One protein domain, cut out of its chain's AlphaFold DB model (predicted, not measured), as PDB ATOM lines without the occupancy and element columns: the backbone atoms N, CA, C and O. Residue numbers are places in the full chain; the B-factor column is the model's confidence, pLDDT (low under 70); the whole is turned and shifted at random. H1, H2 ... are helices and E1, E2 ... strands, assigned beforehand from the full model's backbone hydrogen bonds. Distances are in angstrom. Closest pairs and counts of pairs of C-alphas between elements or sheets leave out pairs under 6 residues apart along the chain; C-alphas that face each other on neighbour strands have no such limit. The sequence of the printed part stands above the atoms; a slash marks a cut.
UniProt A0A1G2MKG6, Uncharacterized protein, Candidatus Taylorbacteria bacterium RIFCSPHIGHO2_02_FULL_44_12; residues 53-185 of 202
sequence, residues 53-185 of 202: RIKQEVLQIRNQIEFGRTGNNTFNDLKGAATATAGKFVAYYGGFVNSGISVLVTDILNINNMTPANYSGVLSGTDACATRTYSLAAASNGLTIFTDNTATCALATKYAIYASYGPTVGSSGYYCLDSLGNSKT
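This is residues 53 to 185 of the 202 residues of an uncharacterized protein of Candidatus Taylorbacteria bacterium RIFCSPHIGHO2_02_FULL_44_12 (UniProt A0A1G2MKG6). A strongly twisted sheet of six strands has two helices side by side on one face, H1 over E4 and H2 next to H1. The long link, residues 112 to 142, comes back to E1, where residues 132 to 133 pair in parallel with residues 82 to 83. The printed part has 133 residues, with two named helices and six named strands in the order H1 E1 E2 H2 E3 E4 E5 E6; the sheet runs E1 E2 E3 E4 E5 E6, all antiparallel. The class is mixed, in two layers, helices on one face of a sheet, with 59 residues, under half, in named elements. The whole is compact, radius of gyration of the C-alphas 13.4 A, spanning 38 by 28 by 24 A.

E1, residues 75 to 83, is 17.9 A from first to last C-alpha; E2 is residues 89 to 91. E3, residues 143 to 147, E4, residues 159 to 164, and E5, residues 174 to 178, are 13.3 A, 16.6 A and 13.3 A long. E6, residues 183 to 185, ends at (-31.302, -28.800, -9.667). H1, residues 53 to 67, 21.0 A, begins at (-36.714, -22.789, -20.745); H2 is residues 99 to 111, 18.7 A.

E1 and E2 form a hairpin, N 90 and O 82 within hydrogen-bond range at 3.2 A; E2 and E3 have N 91 and O 145 at 2.9 A. E3 E4 E5 E6 is a meander of hairpins, each strand the antiparallel neighbour of the one before, with N 144 and O 162, N 161 and O 177, and N 176 and O 184 each 2.8 A apart. H1 is on the sheet, height 8.6 A, along E4 at 18 degrees on the local plane; their closest C-alphas, Val 58 and Ile 161, are 7.1 A apart. H2, on the same face, is over none of the strands; its closest C-alpha pair with E3 is Leu 109 and Leu 143, 6.8 A. H1 and H2 touch, closest C-alphas Ile 61 and Ile 101, 5.7 A, at a shallow tilt of 14 degrees, opposite ways. In H1 and H2 every O i to N i+4 pair is within hydrogen-bond range.

The farthest C-alphas, Gly 71 and Pro 167, are 40.5 A apart. The printed part has no cut. The links H2 to E3, 31 residues, and E3 to E4, 11, are long. Residues 80 to 87 and 121 to 139 have pLDDT under 70.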
ATOM      1  N   ARG A  53     -35.950 -22.144 -19.667       96.12
ATOM      2  CA  ARG A  53     -36.714 -22.789 -20.745       96.12
ATOM      3  C   ARG A  53     -36.689 -24.314 -20.619       96.12
ATOM      4  O   ARG A  53     -37.749 -24.924 -20.660       96.12
ATOM      5  N   ILE A  54     -35.521 -24.904 -20.352       95.88
ATOM      6  CA  ILE A  54     -35.383 -26.352 -20.120       95.88
ATOM      7  C   ILE A  54     -36.297 -26.811 -18.976       95.88
ATOM      8  O   ILE A  54     -37.012 -27.797 -19.120       95.88
ATOM      9  N   LYS A  55     -36.337 -26.083 -17.848       95.88
ATOM     10  CA  LYS A  55     -37.242 -26.419 -16.732       95.88
ATOM     11  C   LYS A  55     -38.714 -26.422 -17.158       95.88
ATOM     12  O   LYS A  55     -39.452 -27.317 -16.756       95.88
ATOM     13  N   GLN A  56     -39.134 -25.437 -17.954       96.94
ATOM     14  CA  GLN A  56     -40.515 -25.341 -18.440       96.94
ATOM     15  C   GLN A  56     -40.862 -26.466 -19.417       96.94
ATOM     16  O   GLN A  56     -41.914 -27.083 -19.285       96.94
ATOM     17  N   GLU A  57     -39.972 -26.788 -20.352       97.19
ATOM     18  CA  GLU A  57     -40.194 -27.882 -21.304       97.19
ATOM     19  C   GLU A  57     -40.210 -29.245 -20.599       97.19
ATOM     20  O   GLU A  57     -41.056 -30.080 -20.907       97.19
ATOM     21  N   VAL A  58     -39.384 -29.458 -19.567       96.94
ATOM     22  CA  VAL A  58     -39.448 -30.674 -18.732       96.94
ATOM     23  C   VAL A  58     -40.799 -30.801 -18.014       96.94
ATOM     24  O   VAL A  58     -41.362 -31.894 -17.954       96.94
ATOM     25  N   LEU A  59     -41.359 -29.698 -17.505       96.94
ATOM     26  CA  LEU A  59     -42.708 -29.695 -16.925       96.94
ATOM     27  C   LEU A  59     -43.776 -30.032 -17.975       96.94
ATOM     28  O   LEU A  59     -44.710 -30.778 -17.686       96.94
ATOM     29  N   GLN A  60     -43.633 -29.525 -19.199       96.88
ATOM     30  CA  GLN A  60     -44.537 -29.859 -20.298       96.88
ATOM     31  C   GLN A  60     -44.433 -31.338 -20.689       96.88
ATOM     32  O   GLN A  60     -45.469 -31.975 -20.867       96.88
ATOM     33  N   ILE A  61     -43.223 -31.908 -20.738       95.94
ATOM     34  CA  ILE A  61     -43.014 -33.346 -20.966       95.94
ATOM     35  C   ILE A  61     -43.738 -34.155 -19.893       95.94
ATOM     36  O   ILE A  61     -44.484 -35.072 -20.228       95.94
ATOM     37  N   ARG A  62     -43.583 -33.786 -18.614       95.06
ATOM     38  CA  ARG A  62     -44.303 -34.434 -17.512       95.06
ATOM     39  C   ARG A  62     -45.812 -34.409 -17.750       95.06
ATOM     40  O   ARG A  62     -46.450 -35.450 -17.685       95.06
ATOM     41  N   ASN A  63     -46.379 -33.250 -18.081       95.31
ATOM     42  CA  ASN A  63     -47.817 -33.130 -18.336       95.31
ATOM     43  C   ASN A  63     -48.284 -34.021 -19.499       95.31
ATOM     44  O   ASN A  63     -49.352 -34.619 -19.408       95.31
ATOM     45  N   GLN A  64     -47.492 -34.138 -20.571       94.81
ATOM     46  CA  GLN A  64     -47.801 -35.023 -21.701       94.81
ATOM     47  C   GLN A  64     -47.738 -36.505 -21.311       94.81
ATOM     48  O   GLN A  64     -48.617 -37.273 -21.694       94.81
ATOM     49  N   ILE A  65     -46.741 -36.902 -20.514       93.81
ATOM     50  CA  ILE A  65     -46.625 -38.269 -19.985       93.81
ATOM     51  C   ILE A  65     -47.812 -38.590 -19.071       93.81
ATOM     52  O   ILE A  65     -48.447 -39.630 -19.229       93.81
ATOM     53  N   GLU A  66     -48.150 -37.690 -18.145       92.75
ATOM     54  CA  GLU A  66     -49.279 -37.875 -17.227       92.75
ATOM     55  C   GLU A  66     -50.627 -37.912 -17.949       92.75
ATOM     56  O   GLU A  66     -51.520 -38.656 -17.545       92.75
ATOM     57  N   PHE A  67     -50.774 -37.164 -19.045       92.12
ATOM     58  CA  PHE A  67     -51.955 -37.239 -19.903       92.12
ATOM     59  C   PHE A  67     -52.110 -38.623 -20.553       92.12
ATOM     60  O   PHE A  67     -53.225 -39.119 -20.690       92.12
ATOM     61  N   GLY A  68     -50.996 -39.277 -20.896       89.38
ATOM     62  CA  GLY A  68     -50.955 -40.642 -21.424       89.38
ATOM     63  C   GLY A  68     -51.091 -41.752 -20.371       89.38
ATOM     64  O   GLY A  68     -50.910 -42.930 -20.701       89.38
ATOM     65  N   ARG A  69     -51.377 -41.421 -19.102       92.06
ATOM     66  CA  ARG A  69     -51.498 -42.410 -18.023       92.06
ATOM     67  C   ARG A  69     -52.730 -43.291 -18.220       92.06
ATOM     68  O   ARG A  69     -53.863 -42.829 -18.308       92.06
ATOM     69  N   THR A  70     -52.496 -44.595 -18.240       90.62
ATOM     70  CA  THR A  70     -53.547 -45.614 -18.364       90.62
ATOM     71  C   THR A  70     -54.197 -45.925 -17.010       90.62
ATOM     72  O   THR A  70     -53.640 -45.618 -15.954       90.62
ATOM     73  N   GLY A  71     -55.355 -46.600 -17.022       88.81
ATOM     74  CA  GLY A  71     -56.094 -46.973 -15.802       88.81
ATOM     75  C   GLY A  71     -55.315 -47.850 -14.810       88.81
ATOM     76  O   GLY A  71     -55.630 -47.853 -13.626       88.81
ATOM     77  N   ASN A  72     -54.251 -48.520 -15.263       88.38
ATOM     78  CA  ASN A  72     -53.376 -49.343 -14.423       88.38
ATOM     79  C   ASN A  72     -52.191 -48.558 -13.824       88.38
ATOM     80  O   ASN A  72     -51.216 -49.165 -13.392       88.38
ATOM     81  N   ASN A  73     -52.238 -47.217 -13.822       89.62
ATOM     82  CA  ASN A  73     -51.118 -46.344 -13.432       89.62
ATOM     83  C   ASN A  73     -49.829 -46.605 -14.224       89.62
ATOM     84  O   ASN A  73     -48.725 -46.399 -13.725       89.62
ATOM     85  N   THR A  74     -49.980 -47.047 -15.470       90.94
ATOM     86  CA  THR A  74     -48.869 -47.304 -16.386       90.94
ATOM     87  C   THR A  74     -48.825 -46.285 -17.519       90.94
ATOM     88  O   THR A  74     -49.873 -45.787 -17.946       90.94
ATOM     89  N   PHE A  75     -47.631 -46.003 -18.038       90.56
ATOM     90  CA  PHE A  75     -47.413 -45.020 -19.105       90.56
ATOM     91  C   PHE A  75     -47.041 -45.704 -20.422       90.56
ATOM     92  O   PHE A  75     -45.998 -46.353 -20.514       90.56
ATOM     93  N   ASN A  76     -47.882 -45.544 -21.448       86.44
ATOM     94  CA  ASN A  76     -47.671 -46.178 -22.755       86.44
ATOM     95  C   ASN A  76     -46.435 -45.620 -23.486       86.44
ATOM     96  O   ASN A  76     -45.704 -46.367 -24.129       86.44
ATOM     97  N   ASP A  77     -46.165 -44.323 -23.316       87.19
ATOM     98  CA  ASP A  77     -44.992 -43.639 -23.877       87.19
ATOM     99  C   ASP A  77     -43.663 -44.062 -23.232       87.19
ATOM    100  O   ASP A  77     -42.596 -43.817 -23.788       87.19
ATOM    101  N   LEU A  78     -43.702 -44.703 -22.060       86.88
ATOM    102  CA  LEU A  78     -42.517 -45.058 -21.271       86.88
ATOM    103  C   LEU A  78     -42.287 -46.572 -21.240       86.88
ATOM    104  O   LEU A  78     -42.008 -47.184 -20.203       86.88
ATOM    105  N   LYS A  79     -42.423 -47.195 -22.408       78.50
ATOM    106  CA  LYS A  79     -42.136 -48.613 -22.579       78.50
ATOM    107  C   LYS A  79     -40.631 -48.876 -22.468       78.50
ATOM    108  O   LYS A  79     -39.805 -48.154 -23.028       78.50
ATOM    109  N   GLY A  80     -40.277 -49.914 -21.717       66.88
ATOM    110  CA  GLY A  80     -38.889 -50.227 -21.376       66.88
ATOM    111  C   GLY A  80     -38.156 -50.788 -22.584       66.88
ATOM    112  O   GLY A  80     -38.493 -51.874 -23.051       66.88
ATOM    113  N   ALA A  81     -37.159 -50.063 -23.083       65.12
ATOM    114  CA  ALA A  81     -36.528 -50.383 -24.363       65.12
ATOM    115  C   ALA A  81     -34.991 -50.453 -24.314       65.12
ATOM    116  O   ALA A  81     -34.395 -51.088 -25.179       65.12
ATOM    117  N   ALA A  82     -34.326 -49.868 -23.311       64.12
ATOM    118  CA  ALA A  82     -32.866 -49.917 -23.198       64.12
ATOM    119  C   ALA A  82     -32.407 -50.182 -21.762       64.12
ATOM    120  O   ALA A  82     -32.940 -49.591 -20.823       64.12
ATOM    121  N   THR A  83     -31.402 -51.049 -21.601       60.66
ATOM    122  CA  THR A  83     -30.740 -51.282 -20.307       60.66
ATOM    123  C   THR A  83     -29.439 -50.486 -20.246       60.66
ATOM    124  O   THR A  83     -28.577 -50.612 -21.114       60.66
ATOM    125  N   ALA A  84     -29.324 -49.633 -19.229       56.06
ATOM    126  CA  ALA A  84     -28.175 -48.757 -18.977       56.06
ATOM    127  C   ALA A  84     -26.951 -49.510 -18.422       56.06
ATOM    128  O   ALA A  84     -25.807 -49.125 -18.643       56.06
ATOM    129  N   THR A  85     -27.238 -50.553 -17.642       57.38
ATOM    130  CA  THR A  85     -26.417 -51.581 -16.978       57.38
ATOM    131  C   THR A  85     -27.429 -52.335 -16.087       57.38
ATOM    132  O   THR A  85     -28.462 -51.755 -15.742       57.38
ATOM    133  N   ALA A  86     -27.215 -53.624 -15.794       54.47
ATOM    134  CA  ALA A  86     -28.194 -54.559 -15.208       54.47
ATOM    135  C   ALA A  86     -29.307 -53.925 -14.331       54.47
ATOM    136  O   ALA A  86     -29.042 -53.368 -13.266       54.47
ATOM    137  N   GLY A  87     -30.565 -54.042 -14.779       59.03
ATOM    138  CA  GLY A  87     -31.757 -53.713 -13.982       59.03
ATOM    139  C   GLY A  87     -32.222 -52.250 -13.986       59.03
ATOM    140  O   GLY A  87     -33.109 -51.911 -13.207       59.03
ATOM    141  N   LYS A  88     -31.656 -51.377 -14.831       71.69
ATOM    142  CA  LYS A  88     -32.085 -49.971 -14.965       71.69
ATOM    143  C   LYS A  88     -32.518 -49.662 -16.393       71.69
ATOM    144  O   LYS A  88     -31.756 -49.916 -17.330       71.69
ATOM    145  N   PHE A  89     -33.713 -49.094 -16.536       78.75
ATOM    146  CA  PHE A  89     -34.347 -48.842 -17.825       78.75
ATOM    147  C   PHE A  89     -34.448 -47.350 -18.129       78.75
ATOM    148  O   PHE A  89     -34.586 -46.510 -17.236       78.75
ATOM    149  N   VAL A  90     -34.364 -47.041 -19.418       82.12
ATOM    150  CA  VAL A  90     -34.571 -45.704 -19.973       82.12
ATOM    151  C   VAL A  90     -35.681 -45.787 -21.018       82.12
ATOM    152  O   VAL A  90     -35.736 -46.749 -21.794       82.12
ATOM    153  N   ALA A  91     -36.558 -44.781 -21.051       83.50
ATOM    154  CA  ALA A  91     -37.565 -44.654 -22.098       83.50
ATOM    155  C   ALA A  91     -36.889 -44.367 -23.442       83.50
ATOM    156  O   ALA A  91     -35.986 -43.537 -23.524       83.50
ATOM    157  N   TYR A  92     -37.319 -45.032 -24.505       79.81
ATOM    158  CA  TYR A  92     -36.688 -44.899 -25.814       79.81
ATOM    159  C   TYR A  92     -37.260 -43.724 -26.616       79.81
ATOM    160  O   TYR A  92     -38.470 -43.634 -26.790       79.81
ATOM    161  N   TYR A  93     -36.385 -42.867 -27.163       81.06
ATOM    162  CA  TYR A  93     -36.787 -41.670 -27.918       81.06
ATOM    163  C   TYR A  93     -37.741 -41.973 -29.088       81.06
ATOM    164  O   TYR A  93     -38.739 -41.283 -29.266       81.06
ATOM    165  N   GLY A  94     -37.470 -43.020 -29.875       77.38
ATOM    166  CA  GLY A  94     -38.342 -43.422 -30.990       77.38
ATOM    167  C   GLY A  94     -39.571 -44.236 -30.570       77.38
ATOM    168  O   GLY A  94     -40.324 -44.674 -31.429       77.38
ATOM    169  N   GLY A  95     -39.742 -44.490 -29.269       77.69
ATOM    170  CA  GLY A  95     -40.830 -45.288 -28.704       77.69
ATOM    171  C   GLY A  95     -41.968 -44.458 -28.116       77.69
ATOM    172  O   GLY A  95     -42.949 -45.043 -27.663       77.69
ATOM    173  N   PHE A  96     -41.852 -43.124 -28.116       84.94
ATOM    174  CA  PHE A  96     -42.946 -42.244 -27.713       84.94
ATOM    175  C   PHE A  96     -44.096 -42.367 -28.716       84.94
ATOM    176  O   PHE A  96     -43.913 -42.178 -29.917       84.94
ATOM    177  N   VAL A  97     -45.287 -42.686 -28.217       85.31
ATOM    178  CA  VAL A  97     -46.515 -42.791 -29.012       85.31
ATOM    179  C   VAL A  97     -47.096 -41.396 -29.243       85.31
ATOM    180  O   VAL A  97     -47.615 -41.096 -30.315       85.31
ATOM    181  N   ASN A  98     -46.968 -40.516 -28.249       87.19
ATOM    182  CA  ASN A  98     -47.305 -39.107 -28.345       87.19
ATOM    183  C   ASN A  98     -46.143 -38.320 -28.975       87.19
ATOM    184  O   ASN A  98     -45.123 -38.042 -28.336       87.19
ATOM    185  N   SER A  99     -46.334 -37.881 -30.223       89.06
ATOM    186  CA  SER A  99     -45.360 -37.056 -30.948       89.06
ATOM    187  C   SER A  99     -44.991 -35.759 -30.216       89.06
ATOM    188  O   SER A  99     -43.868 -35.280 -30.362       89.06
ATOM    189  N   GLY A 100     -45.877 -35.204 -29.385       92.06
ATOM    190  CA  GLY A 100     -45.606 -34.016 -28.573       92.06
ATOM    191  C   GLY A 100     -44.457 -34.210 -27.581       92.06
ATOM    192  O   GLY A 100     -43.654 -33.299 -27.401       92.06
ATOM    193  N   ILE A 101     -44.300 -35.410 -27.010       92.25
ATOM    194  CA  ILE A 101     -43.152 -35.726 -26.144       92.25
ATOM    195  C   ILE A 101     -41.855 -35.674 -26.961       92.25
ATOM    196  O   ILE A 101     -40.887 -35.045 -26.539       92.25
ATOM    197  N   SER A 102     -41.842 -36.277 -28.155       90.94
ATOM    198  CA  SER A 102     -40.654 -36.293 -29.024       90.94
ATOM    199  C   SER A 102     -40.228 -34.892 -29.495       90.94
ATOM    200  O   SER A 102     -39.029 -34.605 -29.557       90.94
ATOM    201  N   VAL A 103     -41.193 -33.997 -29.749       94.00
ATOM    202  CA  VAL A 103     -40.944 -32.590 -30.106       94.00
ATOM    203  C   VAL A 103     -40.305 -31.851 -28.934       94.00
ATOM    204  O   VAL A 103     -39.234 -31.280 -29.097       94.00
ATOM    205  N   LEU A 104     -40.897 -31.940 -27.739       95.25
ATOM    206  CA  LEU A 104     -40.367 -31.276 -26.544       95.25
ATOM    207  C   LEU A 104     -38.970 -31.784 -26.167       95.25
ATOM    208  O   LEU A 104     -38.093 -30.999 -25.814       95.25
ATOM    209  N   VAL A 105     -38.732 -33.093 -26.272       93.06
ATOM    210  CA  VAL A 105     -37.398 -33.667 -26.052       93.06
ATOM    211  C   VAL A 105     -36.393 -33.110 -27.062       93.06
ATOM    212  O   VAL A 105     -35.289 -32.727 -26.678       93.06
ATOM    213  N   THR A 106     -36.768 -33.033 -28.339       92.94
ATOM    214  CA  THR A 106     -35.906 -32.477 -29.391       92.94
ATOM    215  C   THR A 106     -35.617 -30.997 -29.165       92.94
ATOM    216  O   THR A 106     -34.475 -30.571 -29.326       92.94
ATOM    217  N   ASP A 107     -36.610 -30.222 -28.733       95.44
ATOM    218  CA  ASP A 107     -36.447 -28.802 -28.427       95.44
ATOM    219  C   ASP A 107     -35.453 -28.573 -27.285       95.44
ATOM    220  O   ASP A 107     -34.535 -27.761 -27.440       95.44
ATOM    221  N   ILE A 108     -35.540 -29.353 -26.200       94.19
ATOM    222  CA  ILE A 108     -34.575 -29.277 -25.093       94.19
ATOM    223  C   ILE A 108     -33.155 -29.583 -25.577       94.19
ATOM    224  O   ILE A 108     -32.205 -28.885 -25.215       94.19
ATOM    225  N   LEU A 109     -32.989 -30.615 -26.408       92.62
ATOM    226  CA  LEU A 109     -31.681 -30.973 -26.960       92.62
ATOM    227  C   LEU A 109     -31.136 -29.842 -27.848       92.62
ATOM    228  O   LEU A 109     -29.984 -29.428 -27.692       92.62
ATOM    229  N   ASN A 110     -31.981 -29.253 -28.695       93.81
ATOM    230  CA  ASN A 110     -31.605 -28.150 -29.576       93.81
ATOM    231  C   ASN A 110     -31.158 -26.890 -28.807       93.81
ATOM    232  O   ASN A 110     -30.270 -26.178 -29.282       93.81
ATOM    233  N   ILE A 111     -31.696 -26.614 -27.605       92.88
ATOM    234  CA  ILE A 111     -31.263 -25.478 -26.753       92.88
ATOM    235  C   ILE A 111     -29.756 -25.531 -26.447       92.88
ATOM    236  O   ILE A 111     -29.089 -24.484 -26.389       92.88
ATOM    237  N   ASN A 112     -29.237 -26.747 -26.274       90.00
ATOM    238  CA  ASN A 112     -27.836 -27.041 -25.990       90.00
ATOM    239  C   ASN A 112     -27.046 -27.439 -27.249       90.00
ATOM    240  O   ASN A 112     -25.962 -28.001 -27.127       90.00
ATOM    241  N   ASN A 113     -27.566 -27.138 -28.446       90.75
ATOM    242  CA  ASN A 113     -26.942 -27.473 -29.731       90.75
ATOM    243  C   ASN A 113     -26.768 -28.987 -29.947       90.75
ATOM    244  O   ASN A 113     -25.806 -29.430 -30.572       90.75
ATOM    245  N   MET A 114     -27.705 -29.782 -29.433       89.62
ATOM    246  CA  MET A 114     -27.694 -31.238 -29.521       89.62
ATOM    247  C   MET A 114     -28.812 -31.726 -30.431       89.62
ATOM    248  O   MET A 114     -29.839 -31.078 -30.589       89.62
ATOM    249  N   THR A 115     -28.625 -32.908 -31.000       89.38
ATOM    250  CA  THR A 115     -29.641 -33.606 -31.797       89.38
ATOM    251  C   THR A 115     -30.292 -34.714 -30.963       89.38
ATOM    252  O   THR A 115     -29.748 -35.068 -29.910       89.38
ATOM    253  N   PRO A 116     -31.382 -35.355 -31.434       86.62
ATOM    254  CA  PRO A 116     -31.929 -36.567 -30.812       86.62
ATOM    255  C   PRO A 116     -30.890 -37.673 -30.587       86.62
ATOM    256  O   PRO A 116     -31.053 -38.506 -29.702       86.62
ATOM    257  N   ALA A 117     -29.763 -37.616 -31.308       82.06
ATOM    258  CA  ALA A 117     -28.586 -38.435 -31.070       82.06
ATOM    259  C   ALA A 117     -27.838 -38.128 -29.745       82.06
ATOM    260  O   ALA A 117     -26.744 -38.621 -29.501       82.06
ATOM    261  N   ASN A 118     -28.391 -37.297 -28.876       85.38
ATOM    262  CA  ASN A 118     -27.840 -37.048 -27.547       85.38
ATOM    263  C   ASN A 118     -28.914 -37.155 -26.459       85.38
ATOM    264  O   ASN A 118     -28.661 -36.863 -25.287       85.38
ATOM    265  N   TYR A 119     -30.123 -37.576 -26.837       85.50
ATOM    266  CA  TYR A 119     -30.993 -38.243 -25.891       85.50
ATOM    267  C   TYR A 119     -30.317 -39.553 -25.504       85.50
ATOM    268  O   TYR A 119     -29.819 -40.240 -26.396       85.50
ATOM    269  N   SER A 120     -30.302 -39.871 -24.208       75.25
ATOM    270  CA  SER A 120     -29.741 -41.098 -23.631       75.25
ATOM    271  C   SER A 120     -29.697 -42.260 -24.614       75.25
ATOM    272  O   SER A 120     -30.684 -42.974 -24.779       75.25
ATOM    273  N   GLY A 121     -28.546 -42.452 -25.248       59.69
ATOM    274  CA  GLY A 121     -28.335 -43.591 -26.116       59.69
ATOM    275  C   GLY A 121     -29.193 -43.591 -27.337       59.69
ATOM    276  O   GLY A 121     -30.192 -44.299 -27.425       59.69
ATOM    277  N   VAL A 122     -28.713 -42.866 -28.329       50.38
ATOM    278  CA  VAL A 122     -29.119 -43.052 -29.717       50.38
ATOM    279  C   VAL A 122     -29.020 -44.514 -30.065       50.38
ATOM    280  O   VAL A 122     -27.934 -45.078 -30.183       50.38
ATOM    281  N   LEU A 123     -30.173 -45.099 -30.314       48.56
ATOM    282  CA  LEU A 123     -30.281 -46.236 -31.191       48.56
ATOM    283  C   LEU A 123     -31.535 -46.040 -32.023       48.56
ATOM    284  O   LEU A 123     -32.608 -46.488 -31.646       48.56
ATOM    285  N   SER A 124     -31.389 -45.385 -33.167       45.28
ATOM    286  CA  SER A 124     -32.411 -45.300 -34.207       45.28
ATOM    287  C   SER A 124     -32.984 -46.701 -34.497       45.28
ATOM    288  O   SER A 124     -32.237 -47.663 -34.701       45.28
ATOM    289  N   GLY A 125     -34.305 -46.847 -34.433       48.06
ATOM    290  CA  GLY A 125     -35.041 -48.099 -34.637       48.06
ATOM    291  C   GLY A 125     -36.527 -47.946 -34.296       48.06
ATOM    292  O   GLY A 125     -36.908 -47.031 -33.573       48.06
ATOM    293  N   THR A 126     -37.389 -48.804 -34.826       47.91
ATOM    294  CA  THR A 126     -38.853 -48.684 -34.672       47.91
ATOM    295  C   THR A 126     -39.412 -49.424 -33.460       47.91
ATOM    296  O   THR A 126     -40.564 -49.217 -33.088       47.91
ATOM    297  N   ASP A 127     -38.609 -50.270 -32.812       53.69
ATOM    298  CA  ASP A 127     -39.160 -51.294 -31.933       53.69
ATOM    299  C   ASP A 127     -38.892 -50.960 -30.464       53.69
ATOM    300  O   ASP A 127     -37.819 -51.242 -29.924       53.69
ATOM    301  N   ALA A 128     -39.912 -50.411 -29.792       59.50
ATOM    302  CA  ALA A 128     -39.963 -50.076 -28.358       59.50
ATOM    303  C   ALA A 128     -39.834 -51.293 -27.404       59.50
ATOM    304  O   ALA A 128     -40.267 -51.254 -26.255       59.50
ATOM    305  N   CYS A 129     -39.300 -52.404 -27.907       66.44
ATOM    306  CA  CYS A 129     -39.383 -53.734 -27.327       66.44
ATOM    307  C   CYS A 129     -38.122 -54.592 -27.481       66.44
ATOM    308  O   CYS A 129     -38.085 -55.716 -26.985       66.44
ATOM    309  N   ALA A 130     -37.097 -54.107 -28.177       58.97
ATOM    310  CA  ALA A 130     -35.870 -54.869 -28.354       58.97
ATOM    311  C   ALA A 130     -34.966 -54.751 -27.116       58.97
ATOM    312  O   ALA A 130     -34.793 -53.664 -26.571       58.97
ATOM    313  N   THR A 131     -34.331 -55.850 -26.698       55.78
ATOM    314  CA  THR A 131     -33.233 -55.804 -25.721       55.78
ATOM    315  C   THR A 131     -32.043 -55.108 -26.368       55.78
ATOM    316  O   THR A 131     -31.340 -55.702 -27.183       55.78
ATOM    317  N   ARG A 132     -31.820 -53.836 -26.038       60.06
ATOM    318  CA  ARG A 132     -30.668 -53.080 -26.535       60.06
ATOM    319  C   ARG A 132     -29.839 -52.571 -25.358       60.06
ATOM    320  O   ARG A 132     -30.362 -51.961 -24.423       60.06
ATOM    321  N   THR A 133     -28.546 -52.870 -25.397       53.53
ATOM    322  CA  THR A 133     -27.571 -52.405 -24.406       53.53
ATOM    323  C   THR A 133     -27.176 -50.980 -24.755       53.53
ATOM    324  O   THR A 133     -26.700 -50.730 -25.863       53.53
ATOM    325  N   TYR A 134     -27.359 -50.051 -23.822       54.94
ATOM    326  CA  TYR A 134     -26.871 -48.688 -23.967       54.94
ATOM    327  C   TYR A 134     -25.682 -48.445 -23.030       54.94
ATOM    328  O   TYR A 134     -25.690 -48.890 -21.888       54.94
ATOM    329  N   SER A 135     -24.665 -47.721 -23.505       51.03
ATOM    330  CA  SER A 135     -23.601 -47.175 -22.664       51.03
ATOM    331  C   SER A 135     -23.899 -45.709 -22.356       51.03
ATOM    332  O   SER A 135     -23.689 -44.837 -23.193       51.03
ATOM    333  N   LEU A 136     -24.384 -45.416 -21.145       53.50
ATOM    334  CA  LEU A 136     -24.505 -44.041 -20.650       53.50
ATOM    335  C   LEU A 136     -23.122 -43.380 -20.630       53.50
ATOM    336  O   LEU A 136     -22.406 -43.441 -19.632       53.50
ATOM    337  N   ALA A 137     -22.743 -42.721 -21.724       52.66
ATOM    338  CA  ALA A 137     -21.636 -41.785 -21.719       52.66
ATOM    339  C   ALA A 137     -22.086 -40.579 -20.881       52.66
ATOM    340  O   ALA A 137     -22.757 -39.670 -21.371       52.66
ATOM    341  N   ALA A 138     -21.773 -40.615 -19.582       49.34
ATOM    342  CA  ALA A 138     -22.231 -39.683 -18.546       49.34
ATOM    343  C   ALA A 138     -21.959 -38.190 -18.848       49.34
ATOM    344  O   ALA A 138     -22.500 -37.317 -18.176       49.34
ATOM    345  N   ALA A 139     -21.142 -37.887 -19.861       55.38
ATOM    346  CA  ALA A 139     -20.717 -36.537 -20.214       55.38
ATOM    347  C   ALA A 139     -21.385 -35.949 -21.473       55.38
ATOM    348  O   ALA A 139     -21.171 -34.776 -21.758       55.38
ATOM    349  N   SER A 140     -22.178 -36.715 -22.234       70.94
ATOM    350  CA  SER A 140     -22.688 -36.260 -23.547       70.94
ATOM    351  C   SER A 140     -24.210 -36.273 -23.677       70.94
ATOM    352  O   SER A 140     -24.734 -35.825 -24.691       70.94
ATOM    353  N   ASN A 141     -24.936 -36.760 -22.668       81.38
ATOM    354  CA  ASN A 141     -26.396 -36.822 -22.728       81.38
ATOM    355  C   ASN A 141     -27.021 -35.479 -22.355       81.38
ATOM    356  O   ASN A 141     -26.730 -34.908 -21.304       81.38
ATOM    357  N   GLY A 142     -27.915 -34.998 -23.214       88.62
ATOM    358  CA  GLY A 142     -28.631 -33.738 -23.022       88.62
ATOM    359  C   GLY A 142     -29.953 -33.929 -22.302       88.62
ATOM    360  O   GLY A 142     -30.392 -33.042 -21.574       88.62
ATOM    361  N   LEU A 143     -30.569 -35.099 -22.474       91.25
ATOM    362  CA  LEU A 143     -31.806 -35.474 -21.807       91.25
ATOM    363  C   LEU A 143     -31.889 -36.994 -21.646       91.25
ATOM    364  O   LEU A 143     -31.402 -37.755 -22.485       91.25
ATOM    365  N   THR A 144     -32.466 -37.459 -20.546       88.56
ATOM    366  CA  THR A 144     -32.686 -38.880 -20.257       88.56
ATOM    367  C   THR A 144     -33.954 -39.042 -19.433       88.56
ATOM    368  O   THR A 144     -34.125 -38.335 -18.445       88.56
ATOM    369  N   ILE A 145     -34.829 -39.979 -19.801       89.56
ATOM    370  CA  ILE A 145     -35.981 -40.350 -18.971       89.56
ATOM    371  C   ILE A 145     -35.734 -41.747 -18.419       89.56
ATOM    372  O   ILE A 145     -35.832 -42.736 -19.146       89.56
ATOM    373  N   PHE A 146     -35.399 -41.823 -17.137       87.88
ATOM    374  CA  PHE A 146     -35.272 -43.094 -16.437       87.88
ATOM    375  C   PHE A 146     -36.644 -43.589 -16.005       87.88
ATOM    376  O   PHE A 146     -37.534 -42.800 -15.678       87.88
ATOM    377  N   THR A 147     -36.810 -44.905 -16.009       86.88
ATOM    378  CA  THR A 147     -38.081 -45.548 -15.698       86.88
ATOM    379  C   THR A 147     -37.878 -46.736 -14.765       86.88
ATOM    380  O   THR A 147     -36.791 -47.312 -14.677       86.88
ATOM    381  N   ASP A 148     -38.927 -47.100 -14.030       86.12
ATOM    382  CA  ASP A 148     -38.917 -48.191 -13.048       86.12
ATOM    383  C   ASP A 148     -39.249 -49.569 -13.633       86.12
ATOM    384  O   ASP A 148     -39.576 -50.497 -12.892       86.12
ATOM    385  N   ASN A 149     -39.184 -49.712 -14.955       80.31
ATOM    386  CA  ASN A 149     -39.506 -50.958 -15.631       80.31
ATOM    387  C   ASN A 149     -38.636 -52.086 -15.069       80.31
ATOM    388  O   ASN A 149     -37.493 -51.888 -14.665       80.31
ATOM    389  N   THR A 150     -39.185 -53.290 -15.046       77.19
ATOM    390  CA  THR A 150     -38.487 -54.480 -14.543       77.19
ATOM    391  C   THR A 150     -38.086 -55.427 -15.669       77.19
ATOM    392  O   THR A 150     -37.291 -56.340 -15.457       77.19
ATOM    393  N   ALA A 151     -38.597 -55.188 -16.879       75.12
ATOM    394  CA  ALA A 151     -38.322 -55.961 -18.080       75.12
ATOM    395  C   ALA A 151     -38.443 -55.089 -19.337       75.12
ATOM    396  O   ALA A 151     -39.072 -54.024 -19.331       75.12
ATOM    397  N   THR A 152     -37.872 -55.572 -20.439       75.25
ATOM    398  CA  THR A 152     -38.144 -55.025 -21.772       75.25
ATOM    399  C   THR A 152     -39.636 -55.121 -22.074       75.25
ATOM    400  O   THR A 152     -40.322 -56.036 -21.624       75.25
ATOM    401  N   CYS A 153     -40.164 -54.144 -22.805       75.62
ATOM    402  CA  CYS A 153     -41.583 -54.014 -23.127       75.62
ATOM    403  C   CYS A 153     -42.555 -53.822 -21.956       75.62
ATOM    404  O   CYS A 153     -43.742 -53.620 -22.220       75.62
ATOM    405  N   ALA A 154     -42.109 -53.870 -20.697       81.56
ATOM    406  CA  ALA A 154     -42.966 -53.509 -19.577       81.56
ATOM    407  C   ALA A 154     -43.336 -52.025 -19.686       81.56
ATOM    408  O   ALA A 154     -42.580 -51.237 -20.261       81.56
ATOM    409  N   LEU A 155     -44.490 -51.649 -19.144       85.75
ATOM    410  CA  LEU A 155     -44.862 -50.246 -19.000       85.75
ATOM    411  C   LEU A 155     -44.322 -49.719 -17.669       85.75
ATOM    412  O   LEU A 155     -44.411 -50.412 -16.656       85.75
ATOM    413  N   ALA A 156     -43.773 -48.505 -17.679       88.19
ATOM    414  CA  ALA A 156     -43.337 -47.839 -16.457       88.19
ATOM    415  C   ALA A 156     -44.542 -47.498 -15.572       88.19
ATOM    416  O   ALA A 156     -45.587 -47.094 -16.094       88.19
ATOM    417  N   THR A 157     -44.375 -47.585 -14.252       89.81
ATOM    418  CA  THR A 157     -45.314 -47.010 -13.270       89.81
ATOM    419  C   THR A 157     -44.779 -45.730 -12.641       89.81
ATOM    420  O   THR A 157     -45.542 -44.929 -12.100       89.81
ATOM    421  N   LYS A 158     -43.467 -45.504 -12.729       90.38
ATOM    422  CA  LYS A 158     -42.791 -44.302 -12.251       90.38
ATOM    423  C   LYS A 158     -41.635 -43.941 -13.175       90.38
ATOM    424  O   LYS A 158     -41.023 -44.800 -13.810       90.38
ATOM    425  N   TYR A 159     -41.297 -42.661 -13.212       90.69
ATOM    426  CA  TYR A 159     -40.242 -42.152 -14.080       90.69
ATOM    427  C   TYR A 159     -39.570 -40.923 -13.483       90.69
ATOM    428  O   TYR A 159     -40.120 -40.260 -12.603       90.69
ATOM    429  N   ALA A 160     -38.384 -40.609 -13.993       92.12
ATOM    430  CA  ALA A 160     -37.696 -39.364 -13.711       92.12
ATOM    431  C   ALA A 160     -37.045 -38.815 -14.983       92.12
ATOM    432  O   ALA A 160     -36.283 -39.502 -15.664       92.12
ATOM    433  N   ILE A 161     -37.362 -37.562 -15.299       93.56
ATOM    434  CA  ILE A 161     -36.832 -36.824 -16.442       93.56
ATOM    435  C   ILE A 161     -35.603 -36.065 -15.963       93.56
ATOM    436  O   ILE A 161     -35.697 -35.295 -15.013       93.56
ATOM    437  N   TYR A 162     -34.475 -36.247 -16.635       92.38
ATOM    438  CA  TYR A 162     -33.231 -35.526 -16.399       92.38
ATOM    439  C   TYR A 162     -32.872 -34.740 -17.652       92.38
ATOM    440  O   TYR A 162     -32.793 -35.319 -18.731       92.38
ATOM    441  N   ALA A 163     -32.623 -33.442 -17.519       94.25
ATOM    442  CA  ALA A 163     -32.214 -32.564 -18.609       94.25
ATOM    443  C   ALA A 163     -30.945 -31.801 -18.217       94.25
ATOM    444  O   ALA A 163     -30.903 -31.141 -17.179       94.25
ATOM    445  N   SER A 164     -29.908 -31.891 -19.044       92.75
ATOM    446  CA  SER A 164     -28.636 -31.208 -18.813       92.75
ATOM    447  C   SER A 164     -28.781 -29.712 -19.063       92.75
ATOM    448  O   SER A 164     -29.453 -29.278 -19.999       92.75
ATOM    449  N   TYR A 165     -28.085 -28.913 -18.266       93.31
ATOM    450  CA  TYR A 165     -27.891 -27.501 -18.560       93.31
ATOM    451  C   TYR A 165     -26.720 -27.280 -19.510       93.31
ATOM    452  O   TYR A 165     -25.824 -28.119 -19.629       93.31
ATOM    453  N   GLY A 166     -26.753 -26.128 -20.176       87.69
ATOM    454  CA  GLY A 166     -25.620 -25.565 -20.900       87.69
ATOM    455  C   GLY A 166     -24.808 -24.603 -20.019       87.69
ATOM    456  O   GLY A 166     -25.205 -24.310 -18.889       87.69
ATOM    457  N   PRO A 167     -23.691 -24.056 -20.532       84.88
ATOM    458  CA  PRO A 167     -23.223 -24.149 -21.919       84.88
ATOM    459  C   PRO A 167     -22.530 -25.470 -22.280       84.88
ATOM    460  O   PRO A 167     -22.389 -25.761 -23.463       84.88
ATOM    461  N   THR A 168     -22.113 -26.270 -21.298       88.25
ATOM    462  CA  THR A 168     -21.406 -27.533 -21.531       88.25
ATOM    463  C   THR A 168     -22.174 -28.670 -20.878       88.25
ATOM    464  O   THR A 168     -22.108 -28.869 -19.661       88.25
ATOM    465  N   VAL A 169     -22.897 -29.430 -21.697       87.44
ATOM    466  CA  VAL A 169     -23.566 -30.647 -21.232       87.44
ATOM    467  C   VAL A 169     -22.569 -31.612 -20.600       87.44
ATOM    468  O   VAL A 169     -21.411 -31.677 -21.006       87.44
ATOM    469  N   GLY A 170     -22.994 -32.285 -19.530       84.38
ATOM    470  CA  GLY A 170     -22.106 -33.130 -18.728       84.38
ATOM    471  C   GLY A 170     -21.284 -32.393 -17.659       84.38
ATOM    472  O   GLY A 170     -20.695 -33.050 -16.804       84.38
ATOM    473  N   SER A 171     -21.247 -31.055 -17.668       89.50
ATOM    474  CA  SER A 171     -20.464 -30.257 -16.707       89.50
ATOM    475  C   SER A 171     -21.267 -29.131 -16.053       89.50
ATOM    476  O   SER A 171     -21.112 -28.880 -14.859       89.50
ATOM    477  N   SER A 172     -22.179 -28.491 -16.790       89.94
ATOM    478  CA  SER A 172     -22.983 -27.358 -16.302       89.94
ATOM    479  C   SER A 172     -24.149 -27.747 -15.381       89.94
ATOM    480  O   SER A 172     -24.975 -26.899 -15.039       89.94
ATOM    481  N   GLY A 173     -24.223 -29.013 -14.964       91.75
ATOM    482  CA  GLY A 173     -25.285 -29.524 -14.115       91.75
ATOM    483  C   GLY A 173     -26.516 -29.980 -14.893       91.75
ATOM    484  O   GLY A 173     -26.533 -30.034 -16.125       91.75
ATOM    485  N   TYR A 174     -27.566 -30.326 -14.157       92.62
ATOM    486  CA  TYR A 174     -28.813 -30.831 -14.714       92.62
ATOM    487  C   TYR A 174     -30.011 -30.461 -13.841       92.62
ATOM    488  O   TYR A 174     -29.910 -30.217 -12.635       92.62
ATOM    489  N   TYR A 175     -31.175 -30.453 -14.474       95.06
ATOM    490  CA  TYR A 175     -32.469 -30.462 -13.820       95.06
ATOM    491  C   TYR A 175     -33.028 -31.872 -13.839       95.06
ATOM    492  O   TYR A 175     -32.951 -32.537 -14.870       95.06
ATOM    493  N   CYS A 176     -33.644 -32.299 -12.747       94.31
ATOM    494  CA  CYS A 176     -34.501 -33.466 -12.775       94.31
ATOM    495  C   CYS A 176     -35.902 -33.133 -12.264       94.31
ATOM    496  O   CYS A 176     -36.085 -32.235 -11.434       94.31
ATOM    497  N   LEU A 177     -36.874 -33.896 -12.753       95.62
ATOM    498  CA  LEU A 177     -38.257 -33.894 -12.299       95.62
ATOM    499  C   LEU A 177     -38.777 -35.333 -12.307       95.62
ATOM    500  O   LEU A 177     -38.679 -36.015 -13.329       95.62
ATOM    501  N   ASP A 178     -39.319 -35.794 -11.185       94.06
ATOM    502  CA  ASP A 178     -39.879 -37.141 -11.063       94.06
ATOM    503  C   ASP A 178     -41.404 -37.191 -11.253       94.06
ATOM    504  O   ASP A 178     -42.091 -36.165 -11.310       94.06
ATOM    505  N   SER A 179     -41.946 -38.405 -11.365       90.38
ATOM    506  CA  SER A 179     -43.382 -38.642 -11.551       90.38
ATOM    507  C   SER A 179     -44.228 -38.171 -10.360       90.38
ATOM    508  O   SER A 179     -45.390 -37.803 -10.528       90.38
ATOM    509  N   LEU A 180     -43.648 -38.110  -9.156       91.06
ATOM    510  CA  LEU A 180     -44.305 -37.587  -7.949       91.06
ATOM    511  C   LEU A 180     -44.313 -36.051  -7.917       91.06
ATOM    512  O   LEU A 180     -45.136 -35.444  -7.237       91.06
ATOM    513  N   GLY A 181     -43.468 -35.412  -8.724       91.00
ATOM    514  CA  GLY A 181     -43.355 -33.967  -8.855       91.00
ATOM    515  C   GLY A 181     -42.270 -33.344  -8.005       91.00
ATOM    516  O   GLY A 181     -42.180 -32.117  -7.959       91.00
ATOM    517  N   ASN A 182     -41.424 -34.157  -7.375       93.56
ATOM    518  CA  ASN A 182     -40.212 -33.639  -6.776       93.56
ATOM    519  C   ASN A 182     -39.243 -33.276  -7.895       93.56
ATOM    520  O   ASN A 182     -39.120 -33.967  -8.909       93.56
ATOM    521  N   SER A 183     -38.541 -32.171  -7.696       93.94
ATOM    522  CA  SER A 183     -37.526 -31.704  -8.624       93.94
ATOM    523  C   SER A 183     -36.236 -31.424  -7.886       93.94
ATOM    524  O   SER A 183     -36.234 -31.095  -6.697       93.94
ATOM    525  N   LYS A 184     -35.126 -31.535  -8.608       93.31
ATOM    526  CA  LYS A 184     -33.820 -31.146  -8.098       93.31
ATOM    527  C   LYS A 184     -33.028 -30.467  -9.199       93.31
ATOM    528  O   LYS A 184     -33.088 -30.841 -10.367       93.31
ATOM    529  N   THR A 185     -32.280 -29.448  -8.807       94.00
ATOM    530  CA  THR A 185     -31.302 -28.800  -9.667       94.00
ATOM    531  C   THR A 185     -29.915 -29.073  -9.110       94.00
ATOM    532  O   THR A 185     -29.636 -28.747  -7.960       94.00
TER     533      THR A 185